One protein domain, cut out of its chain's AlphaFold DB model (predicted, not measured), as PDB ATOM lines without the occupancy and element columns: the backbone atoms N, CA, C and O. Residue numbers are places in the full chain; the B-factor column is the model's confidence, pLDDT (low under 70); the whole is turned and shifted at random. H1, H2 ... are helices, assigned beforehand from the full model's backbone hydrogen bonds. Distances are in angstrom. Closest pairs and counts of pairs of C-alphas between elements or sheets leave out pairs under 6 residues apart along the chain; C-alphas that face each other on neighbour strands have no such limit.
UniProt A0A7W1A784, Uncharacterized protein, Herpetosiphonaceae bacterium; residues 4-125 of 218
ATOM      1  N   GLN A   4     -20.024  54.892 -19.439       56.91
ATOM      2  CA  GLN A   4     -19.334  55.098 -18.172       56.91
ATOM      3  C   GLN A   4     -20.156  54.645 -16.955       56.91
ATOM      4  O   GLN A   4     -19.589  54.183 -15.967       56.91
ATOM      5  N   ASP A   5     -21.477  54.740 -17.046       62.72
ATOM      6  CA  ASP A   5     -22.412  54.361 -15.992       62.72
ATOM      7  C   ASP A   5     -22.654  52.846 -15.960       62.72
ATOM      8  O   ASP A   5     -22.664  52.232 -14.896       62.72
ATOM      9  N   ILE A   6     -22.703  52.209 -17.136       60.88
ATOM     10  CA  ILE A   6     -22.721  50.742 -17.257       60.88
ATOM     11  C   ILE A   6     -21.434  50.160 -16.653       60.88
ATOM     12  O   ILE A   6     -21.476  49.210 -15.873       60.88
ATOM     13  N   ALA A   7     -20.279  50.767 -16.941       68.38
ATOM     14  CA  ALA A   7     -19.007  50.356 -16.351       68.38
ATOM     15  C   ALA A   7     -18.975  50.542 -14.821       68.38
ATOM     16  O   ALA A   7     -18.380  49.717 -14.121       68.38
ATOM     17  N   ALA A   8     -19.623  51.590 -14.300       73.38
ATOM     18  CA  ALA A   8     -19.754  51.836 -12.866       73.38
ATOM     19  C   ALA A   8     -20.674  50.809 -12.186       73.38
ATOM     20  O   ALA A   8     -20.308  50.270 -11.141       73.38
ATOM     21  N   LEU A   9     -21.802  50.459 -12.809       67.62
ATOM     22  CA  LEU A   9     -22.719  49.413 -12.343       67.62
ATOM     23  C   LEU A   9     -22.050  48.038 -12.327       67.62
ATOM     24  O   LEU A   9     -22.062  47.342 -11.314       67.62
ATOM     25  N   VAL A  10     -21.349  47.681 -13.404       69.31
ATOM     26  CA  VAL A  10     -20.566  46.442 -13.453       69.31
ATOM     27  C   VAL A  10     -19.432  46.476 -12.420       69.31
ATOM     28  O   VAL A  10     -18.997  45.419 -11.969       69.31
ATOM     29  N   ALA A  11     -18.927  47.655 -12.032       75.19
ATOM     30  CA  ALA A  11     -17.914  47.827 -10.976       75.19
ATOM     31  C   ALA A  11     -18.466  47.784  -9.558       75.19
ATOM     32  O   ALA A  11     -17.699  47.514  -8.635       75.19
ATOM     33  N   ALA A  12     -19.769  47.993  -9.400       75.69
ATOM     34  CA  ALA A  12     -20.472  47.789  -8.147       75.69
ATOM     35  C   ALA A  12     -20.734  46.299  -7.861       75.69
ATOM     36  O   ALA A  12     -20.998  45.943  -6.713       75.69
ATOM     37  N   LEU A  13     -20.632  45.422  -8.871       78.00
ATOM     38  CA  LEU A  13     -20.761  43.979  -8.674       78.00
ATOM     39  C   LEU A  13     -19.567  43.408  -7.889       78.00
ATOM     40  O   LEU A  13     -18.415  43.779  -8.148       78.00
ATOM     41  N   PRO A  14     -19.807  42.436  -6.986       79.69
ATOM     42  CA  PRO A  14     -18.745  41.667  -6.356       79.69
ATOM     43  C   PRO A  14     -17.824  41.060  -7.416       79.69
ATOM     44  O   PRO A  14     -18.287  40.523  -8.424       79.69
ATOM     45  N   SER A  15     -16.511  41.083  -7.180       78.38
ATOM     46  CA  SER A  15     -15.522  40.590  -8.151       78.38
ATOM     47  C   SER A  15     -15.750  39.130  -8.555       78.38
ATOM     48  O   SER A  15     -15.438  38.754  -9.679       78.38
ATOM     49  N   ALA A  16     -16.321  38.321  -7.658       80.12
ATOM     50  CA  ALA A  16     -16.678  36.931  -7.929       80.12
ATOM     51  C   ALA A  16     -17.845  36.805  -8.928       80.12
ATOM     52  O   ALA A  16     -17.779  35.983  -9.839       80.12
ATOM     53  N   ILE A  17     -18.868  37.660  -8.812       82.88
ATOM     54  CA  ILE A  17     -19.992  37.720  -9.756       82.88
ATOM     55  C   ILE A  17     -19.521  38.276 -11.095       82.88
ATOM     56  O   ILE A  17     -19.807  37.695 -12.135       82.88
ATOM     57  N   ARG A  18     -18.728  39.354 -11.079       79.25
ATOM     58  CA  ARG A  18     -18.155  39.929 -12.300       79.25
ATOM     59  C   ARG A  18     -17.331  38.897 -13.073       79.25
ATOM     60  O   ARG A  18     -17.519  38.767 -14.273       79.25
ATOM     61  N   ALA A  19     -16.473  38.133 -12.393       78.69
ATOM     62  CA  ALA A  19     -15.682  37.082 -13.029       78.69
ATOM     63  C   ALA A  19     -16.547  35.949 -13.606       78.69
ATOM     64  O   ALA A  19     -16.189  35.387 -14.636       78.69
ATOM     65  N   ALA A  20     -17.670  35.607 -12.967       79.62
ATOM     66  CA  ALA A  20     -18.610  34.614 -13.485       79.62
ATOM     67  C   ALA A  20     -19.351  35.118 -14.737       79.62
ATOM     68  O   ALA A  20     -19.456  34.395 -15.725       79.62
ATOM     69  N   VAL A  21     -19.791  36.381 -14.721       71.94
ATOM     70  CA  VAL A  21     -20.446  37.048 -15.861       71.94
ATOM     71  C   VAL A  21     -19.481  37.213 -17.037       71.94
ATOM     72  O   VAL A  21     -19.853  36.948 -18.174       71.94
ATOM     73  N   GLU A  22     -18.228  37.591 -16.778       75.25
ATOM     74  CA  GLU A  22     -17.187  37.752 -17.804       75.25
ATOM     75  C   GLU A  22     -16.796  36.412 -18.454       75.25
ATOM     76  O   GLU A  22     -16.429  36.366 -19.625       75.25
ATOM     77  N   GLN A  23     -16.928  35.313 -17.709       74.69
ATOM     78  CA  GLN A  23     -16.749  33.952 -18.219       74.69
ATOM     79  C   GLN A  23     -18.025  33.371 -18.849       74.69
ATOM     80  O   GLN A  23     -17.967  32.273 -19.395       74.69
ATOM     81  N   GLN A  24     -19.151  34.096 -18.794       68.06
ATOM     82  CA  GLN A  24     -20.466  33.640 -19.255       68.06
ATOM     83  C   GLN A  24     -20.867  32.278 -18.644       68.06
ATOM     84  O   GLN A  24     -21.546  31.469 -19.273       68.06
ATOM     85  N   ASP A  25     -20.418  32.015 -17.411       77.62
ATOM     86  CA  ASP A  25     -20.539  30.716 -16.749       77.62
ATOM     87  C   ASP A  25     -21.631  30.777 -15.672       77.62
ATOM     88  O   ASP A  25     -21.420  31.209 -14.534       77.62
ATOM     89  N   GLU A  26     -22.844  30.389 -16.068       70.88
ATOM     90  CA  GLU A  26     -24.053  30.502 -15.244       70.88
ATOM     91  C   GLU A  26     -23.993  29.624 -13.982       70.88
ATOM     92  O   GLU A  26     -24.477  30.015 -12.918       70.88
ATOM     93  N   ALA A  27     -23.333  28.464 -14.063       74.25
ATOM     94  CA  ALA A  27     -23.159  27.569 -12.922       74.25
ATOM     95  C   ALA A  27     -22.273  28.213 -11.847       74.25
ATOM     96  O   ALA A  27     -22.597  28.176 -10.657       74.25
ATOM     97  N   VAL A  28     -21.183  28.858 -12.274       80.25
ATOM     98  CA  VAL A  28     -20.304  29.620 -11.382       80.25
ATOM     99  C   VAL A  28     -21.037  30.842 -10.831       80.25
ATOM    100  O   VAL A  28     -20.919  31.133  -9.641       80.25
ATOM    101  N   PHE A  29     -21.844  31.522 -11.650       79.44
ATOM    102  CA  PHE A  29     -22.653  32.657 -11.211       79.44
ATOM    103  C   PHE A  29     -23.624  32.262 -10.094       79.44
ATOM    104  O   PHE A  29     -23.609  32.893  -9.040       79.44
ATOM    105  N   GLN A  30     -24.415  31.197 -10.273       76.69
ATOM    106  CA  GLN A  30     -25.356  30.739  -9.245       76.69
ATOM    107  C   GLN A  30     -24.642  30.319  -7.962       76.69
ATOM    108  O   GLN A  30     -25.101  30.635  -6.864       76.69
ATOM    109  N   GLN A  31     -23.511  29.626  -8.087       79.94
ATOM    110  CA  GLN A  31     -22.754  29.146  -6.937       79.94
ATOM    111  C   GLN A  31     -22.166  30.306  -6.123       79.94
ATOM    112  O   GLN A  31     -22.224  30.291  -4.893       79.94
ATOM    113  N   VAL A  32     -21.655  31.336  -6.803       84.62
ATOM    114  CA  VAL A  32     -21.196  32.570  -6.160       84.62
ATOM    115  C   VAL A  32     -22.378  33.326  -5.562       84.62
ATOM    116  O   VAL A  32     -22.301  33.727  -4.406       84.62
ATOM    117  N   PHE A  33     -23.484  33.476  -6.286       79.69
ATOM    118  CA  PHE A  33     -24.664  34.203  -5.819       79.69
ATOM    119  C   PHE A  33     -25.257  33.595  -4.543       79.69
ATOM    120  O   PHE A  33     -25.523  34.312  -3.583       79.69
ATOM    121  N   GLN A  34     -25.373  32.268  -4.475       81.12
ATOM    122  CA  GLN A  34     -25.842  31.570  -3.272       81.12
ATOM    123  C   GLN A  34     -24.852  31.629  -2.104       81.12
ATOM    124  O   GLN A  34     -25.247  31.438  -0.958       81.12
ATOM    125  N   SER A  35     -23.568  31.869  -2.385       83.56
ATOM    126  CA  SER A  35     -22.544  32.025  -1.349       83.56
ATOM    127  C   SER A  35     -22.491  33.433  -0.743       83.56
ATOM    128  O   SER A  35     -21.816  33.616   0.267       83.56
ATOM    129  N   LEU A  36     -23.178  34.405  -1.358       83.06
ATOM    130  CA  LEU A  36     -23.293  35.780  -0.871       83.06
ATOM    131  C   LEU A  36     -24.369  35.904   0.213       83.06
ATOM    132  O   LEU A  36     -25.366  35.180   0.201       83.06
ATOM    133  N   ASP A  37     -24.195  36.878   1.104       85.56
ATOM    134  CA  ASP A  37     -25.209  37.264   2.084       85.56
ATOM    135  C   ASP A  37     -26.430  37.930   1.407       85.56
ATOM    136  O   ASP A  37     -26.308  38.538   0.340       85.56
ATOM    137  N   GLU A  38     -27.608  37.897   2.042       77.56
ATOM    138  CA  GLU A  38     -28.862  38.462   1.488       77.56
ATOM    139  C   GLU A  38     -28.723  39.928   1.037       77.56
ATOM    140  O   GLU A  38     -29.217  40.317  -0.020       77.56
ATOM    141  N   ALA A  39     -27.990  40.750   1.795       77.44
ATOM    142  CA  ALA A  39     -27.750  42.152   1.444       77.44
ATOM    143  C   ALA A  39     -26.871  42.326   0.188       77.44
ATOM    144  O   ALA A  39     -26.924  43.356  -0.488       77.44
ATOM    145  N   GLU A  40     -26.019  41.349  -0.118       81.00
ATOM    146  CA  GLU A  40     -25.218  41.326  -1.340       81.00
ATOM    147  C   GLU A  40     -26.008  40.733  -2.506       81.00
ATOM    148  O   GLU A  40     -25.943  41.278  -3.605       81.00
ATOM    149  N   GLN A  41     -26.818  39.700  -2.264       80.19
ATOM    150  CA  GLN A  41     -27.743  39.144  -3.255       80.19
ATOM    151  C   GLN A  41     -28.733  40.198  -3.759       80.19
ATOM    152  O   GLN A  41     -28.874  40.369  -4.970       80.19
ATOM    153  N   LEU A  42     -29.345  40.964  -2.850       74.44
ATOM    154  CA  LEU A  42     -30.243  42.073  -3.188       74.44
ATOM    155  C   LEU A  42     -29.543  43.139  -4.031       74.44
ATOM    156  O   LEU A  42     -30.095  43.600  -5.027       74.44
ATOM    157  N   ARG A  43     -28.301  43.502  -3.687       75.75
ATOM    158  CA  ARG A  43     -27.524  44.465  -4.480       75.75
ATOM    159  C   ARG A  43     -27.181  43.935  -5.866       75.75
ATOM    160  O   ARG A  43     -27.283  44.679  -6.835       75.75
ATOM    161  N   VAL A  44     -26.794  42.667  -5.979       80.00
ATOM    162  CA  VAL A  44     -26.514  42.037  -7.276       80.00
ATOM    163  C   VAL A  44     -27.778  41.987  -8.133       80.00
ATOM    164  O   VAL A  44     -27.714  42.351  -9.304       80.00
ATOM    165  N   ALA A  45     -28.921  41.615  -7.552       73.50
ATOM    166  CA  ALA A  45     -30.211  41.609  -8.238       73.50
ATOM    167  C   ALA A  45     -30.612  43.012  -8.719       73.50
ATOM    168  O   ALA A  45     -30.958  43.176  -9.885       73.50
ATOM    169  N   GLN A  46     -30.474  44.034  -7.869       73.50
ATOM    170  CA  GLN A  46     -30.792  45.423  -8.210       73.50
ATOM    171  C   GLN A  46     -29.904  45.963  -9.340       73.50
ATOM    172  O   GLN A  46     -30.398  46.594 -10.274       73.50
ATOM    173  N   VAL A  47     -28.598  45.675  -9.301       78.00
ATOM    174  CA  VAL A  47     -27.669  46.058 -10.376       78.00
ATOM    175  C   VAL A  47     -28.028  45.349 -11.682       78.00
ATOM    176  O   VAL A  47     -28.016  45.979 -12.735       78.00
ATOM    177  N   PHE A  48     -28.384  44.061 -11.634       69.69
ATOM    178  CA  PHE A  48     -28.827  43.318 -12.816       69.69
ATOM    179  C   PHE A  48     -30.141  43.851 -13.385       69.69
ATOM    180  O   PHE A  48     -30.264  43.972 -14.600       69.69
ATOM    181  N   GLN A  49     -31.093  44.206 -12.526       66.62
ATOM    182  CA  GLN A  49     -32.367  44.790 -12.924       66.62
ATOM    183  C   GLN A  49     -32.164  46.146 -13.607       66.62
ATOM    184  O   GLN A  49     -32.703  46.373 -14.689       66.62
ATOM    185  N   GLN A  50     -31.308  47.009 -13.052       67.50
ATOM    186  CA  GLN A  50     -30.930  48.269 -13.698       67.50
ATOM    187  C   GLN A  50     -30.227  48.040 -15.040       67.50
ATOM    188  O   GLN A  50     -30.517  48.737 -16.013       67.50
ATOM    189  N   LEU A  51     -29.336  47.048 -15.123       69.06
ATOM    190  CA  LEU A  51     -28.653  46.708 -16.370       69.06
ATOM    191  C   LEU A  51     -29.644  46.207 -17.436       69.06
ATOM    192  O   LEU A  51     -29.547  46.604 -18.593       69.06
ATOM    193  N   GLN A  52     -30.608  45.363 -17.053       65.94
ATOM    194  CA  GLN A  52     -31.648  44.847 -17.949       65.94
ATOM    195  C   GLN A  52     -32.589  45.950 -18.430       65.94
ATOM    196  O   GLN A  52     -32.826  46.040 -19.632       65.94
ATOM    197  N   GLY A  53     -33.059  46.827 -17.537       62.47
ATOM    198  CA  GLY A  53     -33.889  47.976 -17.910       62.47
ATOM    199  C   GLY A  53     -33.175  48.919 -18.879       62.47
ATOM    200  O   GLY A  53     -33.764  49.383 -19.850       62.47
ATOM    201  N   GLN A  54     -31.870  49.134 -18.694       63.38
ATOM    202  CA  GLN A  54     -31.076  49.932 -19.632       63.38
ATOM    203  C   GLN A  54     -30.828  49.238 -20.966       63.38
ATOM    204  O   GLN A  54     -30.849  49.900 -21.999       63.38
ATOM    205  N   MET A  55     -30.595  47.924 -20.970       57.56
ATOM    206  CA  MET A  55     -30.496  47.171 -22.219       57.56
ATOM    207  C   MET A  55     -31.822  47.207 -22.975       57.56
ATOM    208  O   MET A  55     -31.804  47.455 -24.172       57.56
ATOM    209  N   ALA A  56     -32.956  47.045 -22.292       56.00
ATOM    210  CA  ALA A  56     -34.276  47.184 -22.896       56.00
ATOM    211  C   ALA A  56     -34.487  48.593 -23.468       56.00
ATOM    212  O   ALA A  56     -34.905  48.724 -24.614       56.00
ATOM    213  N   HIS A  57     -34.117  49.640 -22.726       55.41
ATOM    214  CA  HIS A  57     -34.206  51.020 -23.196       55.41
ATOM    215  C   HIS A  57     -33.308  51.285 -24.412       55.41
ATOM    216  O   HIS A  57     -33.798  51.795 -25.406       55.41
ATOM    217  N   ASN A  58     -32.038  50.861 -24.395       55.69
ATOM    218  CA  ASN A  58     -31.132  50.993 -25.544       55.69
ATOM    219  C   ASN A  58     -31.606  50.196 -26.762       55.69
ATOM    220  O   ASN A  58     -31.477  50.667 -27.886       55.69
ATOM    221  N   ILE A  59     -32.145  48.994 -26.544       58.91
ATOM    222  CA  ILE A  59     -32.717  48.186 -27.619       58.91
ATOM    223  C   ILE A  59     -33.904  48.931 -28.231       58.91
ATOM    224  O   ILE A  59     -34.003  48.973 -29.448       58.91
ATOM    225  N   LEU A  60     -34.781  49.529 -27.420       54.84
ATOM    226  CA  LEU A  60     -35.935  50.286 -27.907       54.84
ATOM    227  C   LEU A  60     -35.546  51.626 -28.555       54.84
ATOM    228  O   LEU A  60     -36.211  52.016 -29.506       54.84
ATOM    229  N   ASP A  61     -34.476  52.284 -28.101       55.84
ATOM    230  CA  ASP A  61     -33.912  53.508 -28.701       55.84
ATOM    231  C   ASP A  61     -33.216  53.240 -30.053       55.84
ATOM    232  O   ASP A  61     -33.120  54.134 -30.891       55.84
ATOM    233  N   GLU A  62     -32.743  52.008 -30.301       52.94
ATOM    234  CA  GLU A  62     -32.202  51.593 -31.608       52.94
ATOM    235  C   GLU A  62     -33.284  51.474 -32.698       52.94
ATOM    236  O   GLU A  62     -32.956  51.490 -33.889       52.94
ATOM    237  N   TYR A  63     -34.563  51.380 -32.318       56.91
ATOM    238  CA  TYR A  63     -35.689  51.393 -33.249       56.91
ATOM    239  C   TYR A  63     -36.361  52.772 -33.235       56.91
ATOM    240  O   TYR A  63     -36.980  53.155 -32.246       56.91
ATOM    241  N   ASP A  64     -36.306  53.501 -34.357       59.00
ATOM    242  CA  ASP A  64     -37.176  54.667 -34.568       59.00
ATOM    243  C   ASP A  64     -38.642  54.283 -34.270       59.00
ATOM    244  O   ASP A  64     -39.083  53.206 -34.678       59.00
ATOM    245  N   GLU A  65     -39.426  55.161 -33.627       56.69
ATOM    246  CA  GLU A  65     -40.860  54.921 -33.341       56.69
ATOM    247  C   GLU A  65     -41.661  54.536 -34.604       56.69
ATOM    248  O   GLU A  65     -42.651  53.814 -34.517       56.69
ATOM    249  N   GLU A  66     -41.208  54.965 -35.789       55.69
ATOM    250  CA  GLU A  66     -41.796  54.625 -37.093       55.69
ATOM    251  C   GLU A  66     -41.384  53.241 -37.642       55.69
ATOM    252  O   GLU A  66     -42.041  52.731 -38.549       55.69
ATOM    253  N   ASN A  67     -40.314  52.625 -37.123       63.59
ATOM    254  CA  ASN A  67     -39.800  51.305 -37.525       63.59
ATOM    255  C   ASN A  67     -39.835  50.275 -36.384       63.59
ATOM    256  O   ASN A  67     -39.217  49.212 -36.488       63.59
ATOM    257  N   MET A  68     -40.532  50.584 -35.291       65.31
ATOM    258  CA  MET A  68     -40.684  49.674 -34.167       65.31
ATOM    259  C   MET A  68     -41.530  48.466 -34.600       65.31
ATOM    260  O   MET A  68     -42.684  48.647 -34.992       65.31
ATOM    261  N   PRO A  69     -40.984  47.236 -34.565       71.62
ATOM    262  CA  PRO A  69     -41.754  46.056 -34.928       71.62
ATOM    263  C   PRO A  69     -42.861  45.824 -33.898       71.62
ATOM    264  O   PRO A  69     -42.637  45.941 -32.693       71.62
ATOM    265  N   SER A  70     -44.054  45.467 -34.365       77.69
ATOM    266  CA  SER A  70     -45.175  45.160 -33.475       77.69
ATOM    267  C   SER A  70     -44.937  43.844 -32.727       77.69
ATOM    268  O   SER A  70     -44.253  42.950 -33.234       77.69
ATOM    269  N   ALA A  71     -45.566  43.669 -31.558       74.38
ATOM    270  CA  ALA A  71     -45.530  42.398 -30.828       74.38
ATOM    271  C   ALA A  71     -45.933  41.215 -31.732       74.38
ATOM    272  O   ALA A  71     -45.236  40.207 -31.762       74.38
ATOM    273  N   ASP A  72     -46.971  41.370 -32.558       76.50
ATOM    274  CA  ASP A  72     -47.389  40.369 -33.547       76.50
ATOM    275  C   ASP A  72     -46.310  40.028 -34.588       76.50
ATOM    276  O   ASP A  72     -46.142  38.863 -34.949       76.50
ATOM    277  N   GLU A  73     -45.550  41.015 -35.070       79.62
ATOM    278  CA  GLU A  73     -44.477  40.795 -36.050       79.62
ATOM    279  C   GLU A  73     -43.303  40.038 -35.430       79.62
ATOM    280  O   GLU A  73     -42.714  39.151 -36.054       79.62
ATOM    281  N   LEU A  74     -42.993  40.347 -34.175       80.69
ATOM    282  CA  LEU A  74     -41.968  39.651 -33.412       80.69
ATOM    283  C   LEU A  74     -42.399  38.231 -33.059       80.69
ATOM    284  O   LEU A  74     -41.605  37.307 -33.214       80.69
ATOM    285  N   ILE A  75     -43.660  38.033 -32.669       81.06
ATOM    286  CA  ILE A  75     -44.240  36.709 -32.432       81.06
ATOM    287  C   ILE A  75     -44.225  35.889 -33.731       81.06
ATOM    288  O   ILE A  75     -43.872  34.713 -33.705       81.06
ATOM    289  N   ALA A  76     -44.517  36.497 -34.883       81.69
ATOM    290  CA  ALA A  76     -44.409  35.838 -36.185       81.69
ATOM    291  C   ALA A  76     -42.955  35.513 -36.590       81.69
ATOM    292  O   ALA A  76     -42.728  34.629 -37.418       81.69
ATOM    293  N   SER A  77     -41.974  36.211 -36.010       80.25
ATOM    294  CA  SER A  77     -40.540  35.948 -36.185       80.25
ATOM    295  C   SER A  77     -40.027  34.804 -35.300       80.25
ATOM    296  O   SER A  77     -38.962  34.238 -35.571       80.25
ATOM    297  N   LEU A  78     -40.771  34.449 -34.247       84.19
ATOM    298  CA  LEU A  78     -40.419  33.355 -33.350       84.19
ATOM    299  C   LEU A  78     -40.652  31.984 -34.003       84.19
ATOM    300  O   LEU A  78     -41.501  31.828 -34.886       84.19
ATOM    301  N   PRO A  79     -39.935  30.942 -33.539       83.06
ATOM    302  CA  PRO A  79     -40.240  29.570 -33.902       83.06
ATOM    303  C   PRO A  79     -41.713  29.252 -33.615       83.06
ATOM    304  O   PRO A  79     -42.228  29.640 -32.562       83.06
ATOM    305  N   PRO A  80     -42.393  28.494 -34.491       80.56
ATOM    306  CA  PRO A  80     -43.834  28.271 -34.388       80.56
ATOM    307  C   PRO A  80     -44.244  27.632 -33.058       80.56
ATOM    308  O   PRO A  80     -45.306  27.953 -32.539       80.56
ATOM    309  N   ALA A  81     -43.395  26.779 -32.475       83.56
ATOM    310  CA  ALA A  81     -43.642  26.170 -31.169       83.56
ATOM    311  C   ALA A  81     -43.684  27.208 -30.032       83.56
ATOM    312  O   ALA A  81     -44.537  27.135 -29.155       83.56
ATOM    313  N   VAL A  82     -42.799  28.205 -30.083       85.25
ATOM    314  CA  VAL A  82     -42.707  29.274 -29.083       85.25
ATOM    315  C   VAL A  82     -43.820  30.303 -29.282       85.25
ATOM    316  O   VAL A  82     -44.472  30.698 -28.319       85.25
ATOM    317  N   ALA A  83     -44.076  30.703 -30.530       82.69
ATOM    318  CA  ALA A  83     -45.157  31.624 -30.869       82.69
ATOM    319  C   ALA A  83     -46.524  31.073 -30.434       82.69
ATOM    320  O   ALA A  83     -47.325  31.794 -29.848       82.69
ATOM    321  N   GLN A  84     -46.771  29.778 -30.662       80.94
ATOM    322  CA  GLN A  84     -47.999  29.116 -30.218       80.94
ATOM    323  C   GLN A  84     -48.116  29.060 -28.697       80.94
ATOM    324  O   GLN A  84     -49.202  29.283 -28.176       80.94
ATOM    325  N   ALA A  85     -47.024  28.775 -27.988       85.12
ATOM    326  CA  ALA A  85     -47.041  28.773 -26.531       85.12
ATOM    327  C   ALA A  85     -47.363  30.163 -25.958       85.12
ATOM    328  O   ALA A  85     -48.192  30.268 -25.062       85.12
ATOM    329  N   LEU A  86     -46.792  31.231 -26.531       81.19
ATOM    330  CA  LEU A  86     -47.113  32.612 -26.149       81.19
ATOM    331  C   LEU A  86     -48.574  32.973 -26.442       81.19
ATOM    332  O   LEU A  86     -49.246  33.526 -25.581       81.19
ATOM    333  N   MET A  87     -49.084  32.634 -27.630       79.88
ATOM    334  CA  MET A  87     -50.477  32.916 -28.013       79.88
ATOM    335  C   MET A  87     -51.503  32.175 -27.152       79.88
ATOM    336  O   MET A  87     -52.615  32.660 -26.979       79.88
ATOM    337  N   ASN A  88     -51.147  30.988 -26.659       82.81
ATOM    338  CA  ASN A  88     -52.004  30.181 -25.797       82.81
ATOM    339  C   ASN A  88     -51.775  30.457 -24.302       82.81
ATOM    340  O   ASN A  88     -52.374  29.761 -23.486       82.81
ATOM    341  N   GLU A  89     -50.903  31.413 -23.953       75.81
ATOM    342  CA  GLU A  89     -50.510  31.724 -22.571       75.81
ATOM    343  C   GLU A  89     -50.046  30.472 -21.798       75.81
ATOM    344  O   GLU A  89     -50.328  30.305 -20.614       75.81
ATOM    345  N   ASP A  90     -49.345  29.565 -22.489       82.81
ATOM    346  CA  ASP A  90     -49.002  28.233 -21.993       82.81
ATOM    347  C   ASP A  90     -47.529  28.173 -21.536       82.81
ATOM    348  O   ASP A  90     -46.625  27.976 -22.358       82.81
ATOM    349  N   PRO A  91     -47.237  28.345 -20.231       73.12
ATOM    350  CA  PRO A  91     -45.864  28.433 -19.731       73.12
ATOM    351  C   PRO A  91     -45.101  27.101 -19.817       73.12
ATOM    352  O   PRO A  91     -43.871  27.096 -19.904       73.12
ATOM    353  N   GLU A  92     -45.803  25.967 -19.795       79.50
ATOM    354  CA  GLU A  92     -45.199  24.630 -19.871       79.50
ATOM    355  C   GLU A  92     -44.773  24.286 -21.306       79.50
ATOM    356  O   GLU A  92     -43.650  23.825 -21.551       79.50
ATOM    357  N   GLY A  93     -45.638  24.570 -22.280       80.56
ATOM    358  CA  GLY A  93     -45.340  24.472 -23.700       80.56
ATOM    359  C   GLY A  93     -44.269  25.464 -24.129       80.56
ATOM    360  O   GLY A  93     -43.438  25.114 -24.964       80.56
ATOM    361  N   LEU A  94     -44.211  26.648 -23.507       81.31
ATOM    362  CA  LEU A  94     -43.157  27.636 -23.746       81.31
ATOM    363  C   LEU A  94     -41.785  27.090 -23.347       81.31
ATOM    364  O   LEU A  94     -40.861  27.108 -24.157       81.31
ATOM    365  N   GLN A  95     -41.660  26.562 -22.126       77.00
ATOM    366  CA  GLN A  95     -40.411  25.975 -21.636       77.00
ATOM    367  C   GLN A  95     -39.986  24.770 -22.475       77.00
ATOM    368  O   GLN A  95     -38.823  24.657 -22.845       77.00
ATOM    369  N   THR A  96     -40.935  23.907 -22.842       85.12
ATOM    370  CA  THR A  96     -40.663  22.740 -23.695       85.12
ATOM    371  C   THR A  96     -40.197  23.162 -25.089       85.12
ATOM    372  O   THR A  96     -39.241  22.605 -25.627       85.12
ATOM    373  N   ALA A  97     -40.857  24.159 -25.682       83.69
ATOM    374  CA  ALA A  97     -40.472  24.713 -26.973       83.69
ATOM    375  C   ALA A  97     -39.104  25.400 -26.911       83.69
ATOM    376  O   ALA A  97     -38.361  25.337 -27.884       83.69
ATOM    377  N   TYR A  98     -38.767  26.023 -25.783       81.44
ATOM    378  CA  TYR A  98     -37.486  26.684 -25.564       81.44
ATOM    379  C   TYR A  98     -36.337  25.684 -25.375       81.44
ATOM    380  O   TYR A  98     -35.303  25.806 -26.029       81.44
ATOM    381  N   ASP A  99     -36.525  24.650 -24.555       83.69
ATOM    382  CA  ASP A  99     -35.532  23.592 -24.314       83.69
ATOM    383  C   ASP A  99     -35.249  22.755 -25.575       83.69
ATOM    384  O   ASP A  99     -34.122  22.333 -25.823       83.69
ATOM    385  N   ALA A 100     -36.258  22.589 -26.435       84.06
ATOM    386  CA  ALA A 100     -36.118  21.891 -27.710       84.06
ATOM    387  C   ALA A 100     -35.288  22.657 -28.762       84.06
ATOM    388  O   ALA A 100     -34.944  22.080 -29.800       84.06
ATOM    389  N   LEU A 101     -34.984  23.942 -28.537       81.81
ATOM    390  CA  LEU A 101     -34.210  24.764 -29.465       81.81
ATOM    391  C   LEU A 101     -32.700  24.630 -29.224       81.81
ATOM    392  O   LEU A 101     -32.249  24.520 -28.086       81.81
ATOM    393  N   PRO A 102     -31.879  24.698 -30.283       79.56
ATOM    394  CA  PRO A 102     -30.435  24.797 -30.126       79.56
ATOM    395  C   PRO A 102     -30.044  26.144 -29.491       79.56
ATOM    396  O   PRO A 102     -30.727  27.151 -29.669       79.56
ATOM    397  N   LEU A 103     -28.910  26.177 -28.782       73.50
ATOM    398  CA  LEU A 103     -28.463  27.324 -27.971       73.50
ATOM    399  C   LEU A 103     -28.438  28.661 -28.744       73.50
ATOM    400  O   LEU A 103     -28.847  29.696 -28.233       73.50
ATOM    401  N   ASN A 104     -28.038  28.632 -30.017       70.12
ATOM    402  CA  ASN A 104     -28.027  29.812 -30.889       70.12
ATOM    403  C   ASN A 104     -29.436  30.352 -31.207       70.12
ATOM    404  O   ASN A 104     -29.600  31.541 -31.481       70.12
ATOM    405  N   GLU A 105     -30.451  29.490 -31.224       75.19
ATOM    406  CA  GLU A 105     -31.849  29.891 -31.374       75.19
ATOM    407  C   GLU A 105     -32.453  30.312 -30.039       75.19
ATOM    408  O   GLU A 105     -33.205  31.281 -30.022       75.19
ATOM    409  N   GLN A 106     -32.071  29.682 -28.926       78.62
ATOM    410  CA  GLN A 106     -32.485  30.096 -27.579       78.62
ATOM    411  C   GLN A 106     -32.084  31.542 -27.268       78.62
ATOM    412  O   GLN A 106     -32.907  32.312 -26.769       78.62
ATOM    413  N   GLU A 107     -30.862  31.948 -27.624       70.75
ATOM    414  CA  GLU A 107     -30.401  33.333 -27.459       70.75
ATOM    415  C   GLU A 107     -31.224  34.318 -28.302       70.75
ATOM    416  O   GLU A 107     -31.605  35.392 -27.830       70.75
ATOM    417  N   ARG A 108     -31.536  33.953 -29.553       72.12
ATOM    418  CA  ARG A 108     -32.365  34.784 -30.441       72.12
ATOM    419  C   ARG A 108     -33.793  34.901 -29.920       72.12
ATOM    420  O   ARG A 108     -34.321  36.003 -29.856       72.12
ATOM    421  N   VAL A 109     -34.391  33.780 -29.525       80.81
ATOM    422  CA  VAL A 109     -35.749  33.720 -28.981       80.81
ATOM    423  C   VAL A 109     -35.850  34.493 -27.673       80.81
ATOM    424  O   VAL A 109     -36.786  35.268 -27.524       80.81
ATOM    425  N   GLY A 110     -34.877  34.357 -26.770       76.88
ATOM    426  CA  GLY A 110     -34.851  35.099 -25.508       76.88
ATOM    427  C   GLY A 110     -34.799  36.613 -25.725       76.88
ATOM    428  O   GLY A 110     -35.563  37.352 -25.107       76.88
ATOM    429  N   ARG A 111     -33.976  37.082 -26.672       75.94
ATOM    430  CA  ARG A 111     -33.939  38.503 -27.059       75.94
ATOM    431  C   ARG A 111     -35.266  38.981 -27.646       75.94
ATOM    432  O   ARG A 111     -35.744  40.046 -27.273       75.94
ATOM    433  N   THR A 112     -35.868  38.199 -28.541       77.62
ATOM    434  CA  THR A 112     -37.158  38.547 -29.150       77.62
ATOM    435  C   THR A 112     -38.288  38.548 -28.121       77.62
ATOM    436  O   THR A 112     -39.108  39.456 -28.144       77.62
ATOM    437  N   MET A 113     -38.318  37.593 -27.186       78.19
ATOM    438  CA  MET A 113     -39.278  37.580 -26.075       78.19
ATOM    439  C   MET A 113     -39.129  38.805 -25.179       78.19
ATOM    440  O   MET A 113     -40.126  39.445 -24.867       78.19
ATOM    441  N   MET A 114     -37.896  39.163 -24.813       76.69
ATOM    442  CA  MET A 114     -37.628  40.364 -24.022       76.69
ATOM    443  C   MET A 114     -38.133  41.627 -24.736       76.69
ATOM    444  O   MET A 114     -38.747  42.479 -24.101       76.69
ATOM    445  N   LEU A 115     -37.947  41.723 -26.057       77.12
ATOM    446  CA  LEU A 115     -38.468  42.828 -26.863       77.12
ATOM    447  C   LEU A 115     -40.006  42.834 -26.912       77.12
ATOM    448  O   LEU A 115     -40.614  43.880 -26.715       77.12
ATOM    449  N   ILE A 116     -40.637  41.673 -27.133       81.00
ATOM    450  CA  ILE A 116     -42.103  41.527 -27.117       81.00
ATOM    451  C   ILE A 116     -42.663  41.972 -25.767       81.00
ATOM    452  O   ILE A 116     -43.656  42.690 -25.729       81.00
ATOM    453  N   GLN A 117     -42.020  41.575 -24.672       73.56
ATOM    454  CA  GLN A 117     -42.466  41.912 -23.329       73.56
ATOM    455  C   GLN A 117     -42.286  43.400 -23.029       73.56
ATOM    456  O   GLN A 117     -43.216  44.016 -22.528       73.56
ATOM    457  N   ALA A 118     -41.162  44.002 -23.424       73.19
ATOM    458  CA  ALA A 118     -40.953  45.444 -23.297       73.19
ATOM    459  C   ALA A 118     -41.964  46.263 -24.128       73.19
ATOM    460  O   ALA A 118     -42.413  47.326 -23.702       73.19
ATOM    461  N   LEU A 119     -42.366  45.763 -25.302       74.06
ATOM    462  CA  LEU A 119     -43.413  46.380 -26.123       74.06
ATOM    463  C   LEU A 119     -44.809  46.196 -25.528       74.06
ATOM    464  O   LEU A 119     -45.619  47.117 -25.591       74.06
ATOM    465  N   ALA A 120     -45.096  45.021 -24.967       72.25
ATOM    466  CA  ALA A 120     -46.357  44.744 -24.290       72.25
ATOM    467  C   ALA A 120     -46.520  45.621 -23.041       72.25
ATOM    468  O   ALA A 120     -47.585  46.198 -22.854       72.25
ATOM    469  N   ASP A 121     -45.455  45.778 -22.256       66.19
ATOM    470  CA  ASP A 121     -45.379  46.651 -21.083       66.19
ATOM    471  C   ASP A 121     -45.636  48.122 -21.457       66.19
ATOM    472  O   ASP A 121     -46.558  48.761 -20.943       66.19
ATOM    473  N   ARG A 122     -44.943  48.606 -22.501       67.94
ATOM    474  CA  ARG A 122     -45.152  49.944 -23.075       67.94
ATOM    475  C   ARG A 122     -46.575  50.153 -23.606       67.94
ATOM    476  O   ARG A 122     -47.126  51.238 -23.449       67.94
ATOM    477  N   MET A 123     -47.170  49.153 -24.264       59.66
ATOM    478  CA  MET A 123     -48.530  49.244 -24.821       59.66
ATOM    479  C   MET A 123     -49.627  49.132 -23.763       59.66
ATOM    480  O   MET A 123     -50.686  49.733 -23.932       59.66
ATOM    481  N   GLN A 124     -49.399  48.374 -22.691       59.06
ATOM    482  CA  GLN A 124     -50.336  48.285 -21.573       59.06
ATOM    483  C   GLN A 124     -50.339  49.548 -20.706       59.06
ATOM    484  O   GLN A 124     -51.216  49.674 -19.857       59.06
ATOM    485  N   GLY A 125     -49.429  50.501 -20.939       49.50
ATOM    486  CA  GLY A 125     -49.360  51.717 -20.135       49.50
ATOM    487  C   GLY A 125     -49.024  51.404 -18.681       49.50
ATOM    488  O   GLY A 125     -49.544  52.060 -17.783       49.50
TER     489      GLY A 125
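AT A GLANCE: This is residues 4 to 125 of the 218 residues of an uncharacterized protein of Herpetosiphonaceae bacterium (UniProt A0A7W1A784). Two small helical lobes are joined by one long helix, H4, with an open gap between them. One lobe is H1 and the hairpin of H2 and H3, gathered at the earlier part of H4; the other is the long helix H8 with H5 at its side and the hairpin of H6 and H7 toward its first end, and the later part of H4 meets H8 nearly at a right angle. The loop residues 61 to 67, of which 61 belongs to H4, stick out. The 122 printed residues hold eight named helices, H1 to H8 in chain order, and no named strand: the class is all helix. The whole is only just loose, close to compact, with a radius of gyration of the C-alphas of 16.8 A and spans of 41 by 34 by 25 A.

IN THESE COORDINATES: The longest helix is H4, residues 38 to 61, 34.1 A from C-alpha 38 at (-28.862, 38.462, 1.488) to C-alpha 61 at (-33.912, 53.508, -28.701). Before it come H1, residues 4 to 12, 12.5 A, beginning at C-alpha 4 (-19.334, 55.098, -18.172); H2, residues 15 to 22; and H3, residues 26 to 35, 14.1 A. After it come H5, residues 71 to 77; H6, residues 80 to 87; H7, residues 91 to 99, 12.3 A; and H8, residues 103 to 124, 31.0 A, ending at C-alpha 124 (-50.336, 48.285, -21.573).

HOW THE PARTS SIT: H4 touches H1 with residues 47 to 51 alone, at a shallow tilt of 21 degrees, opposite ways; the closest C-alphas, of Leu 9 and Val 47, are 6.3 A apart. H3 is close to H4 but not clearly touching, Phe 33 to Gln 41 being the closest C-alphas at 6.4 A. H2 and H3 form a helical hairpin and touch, closest at the C-alphas of Ala 20 and Phe 29, 5.0 A. With residues 56 to 60 alone H4 touches H8, about perpendicular at 81 degrees; the closest C-alphas, of Ala 56 and Ala 118, are 6.9 A apart. H8 touches H5 with residues 112 to 120 alone, at a shallow tilt of 16 degrees, opposite ways; the closest C-alphas are those of Ala 71 and Ile 116, 5.1 A. H6 and H7, a helical hairpin, touch at the C-alphas of Ala 85 and Leu 94, 4.9 A, their closest. H6 and H8 are near each other. H3 and H8 are apart. Every O i to N i+4 pair is within hydrogen-bond range in H1 to H7; in H8 it is 17 of 18.

THE WHOLE: The C-alphas of Ser 35 and Glu 66, the two farthest apart, are 46.5 A from each other. The printed part has no cut. The link from H4 to H5, 9 residues, is short but not tight; the other links are tight. The mean pLDDT of the printed part is 73.9; 33 residues are under 70, among them 48 to 68 and 121 to 125.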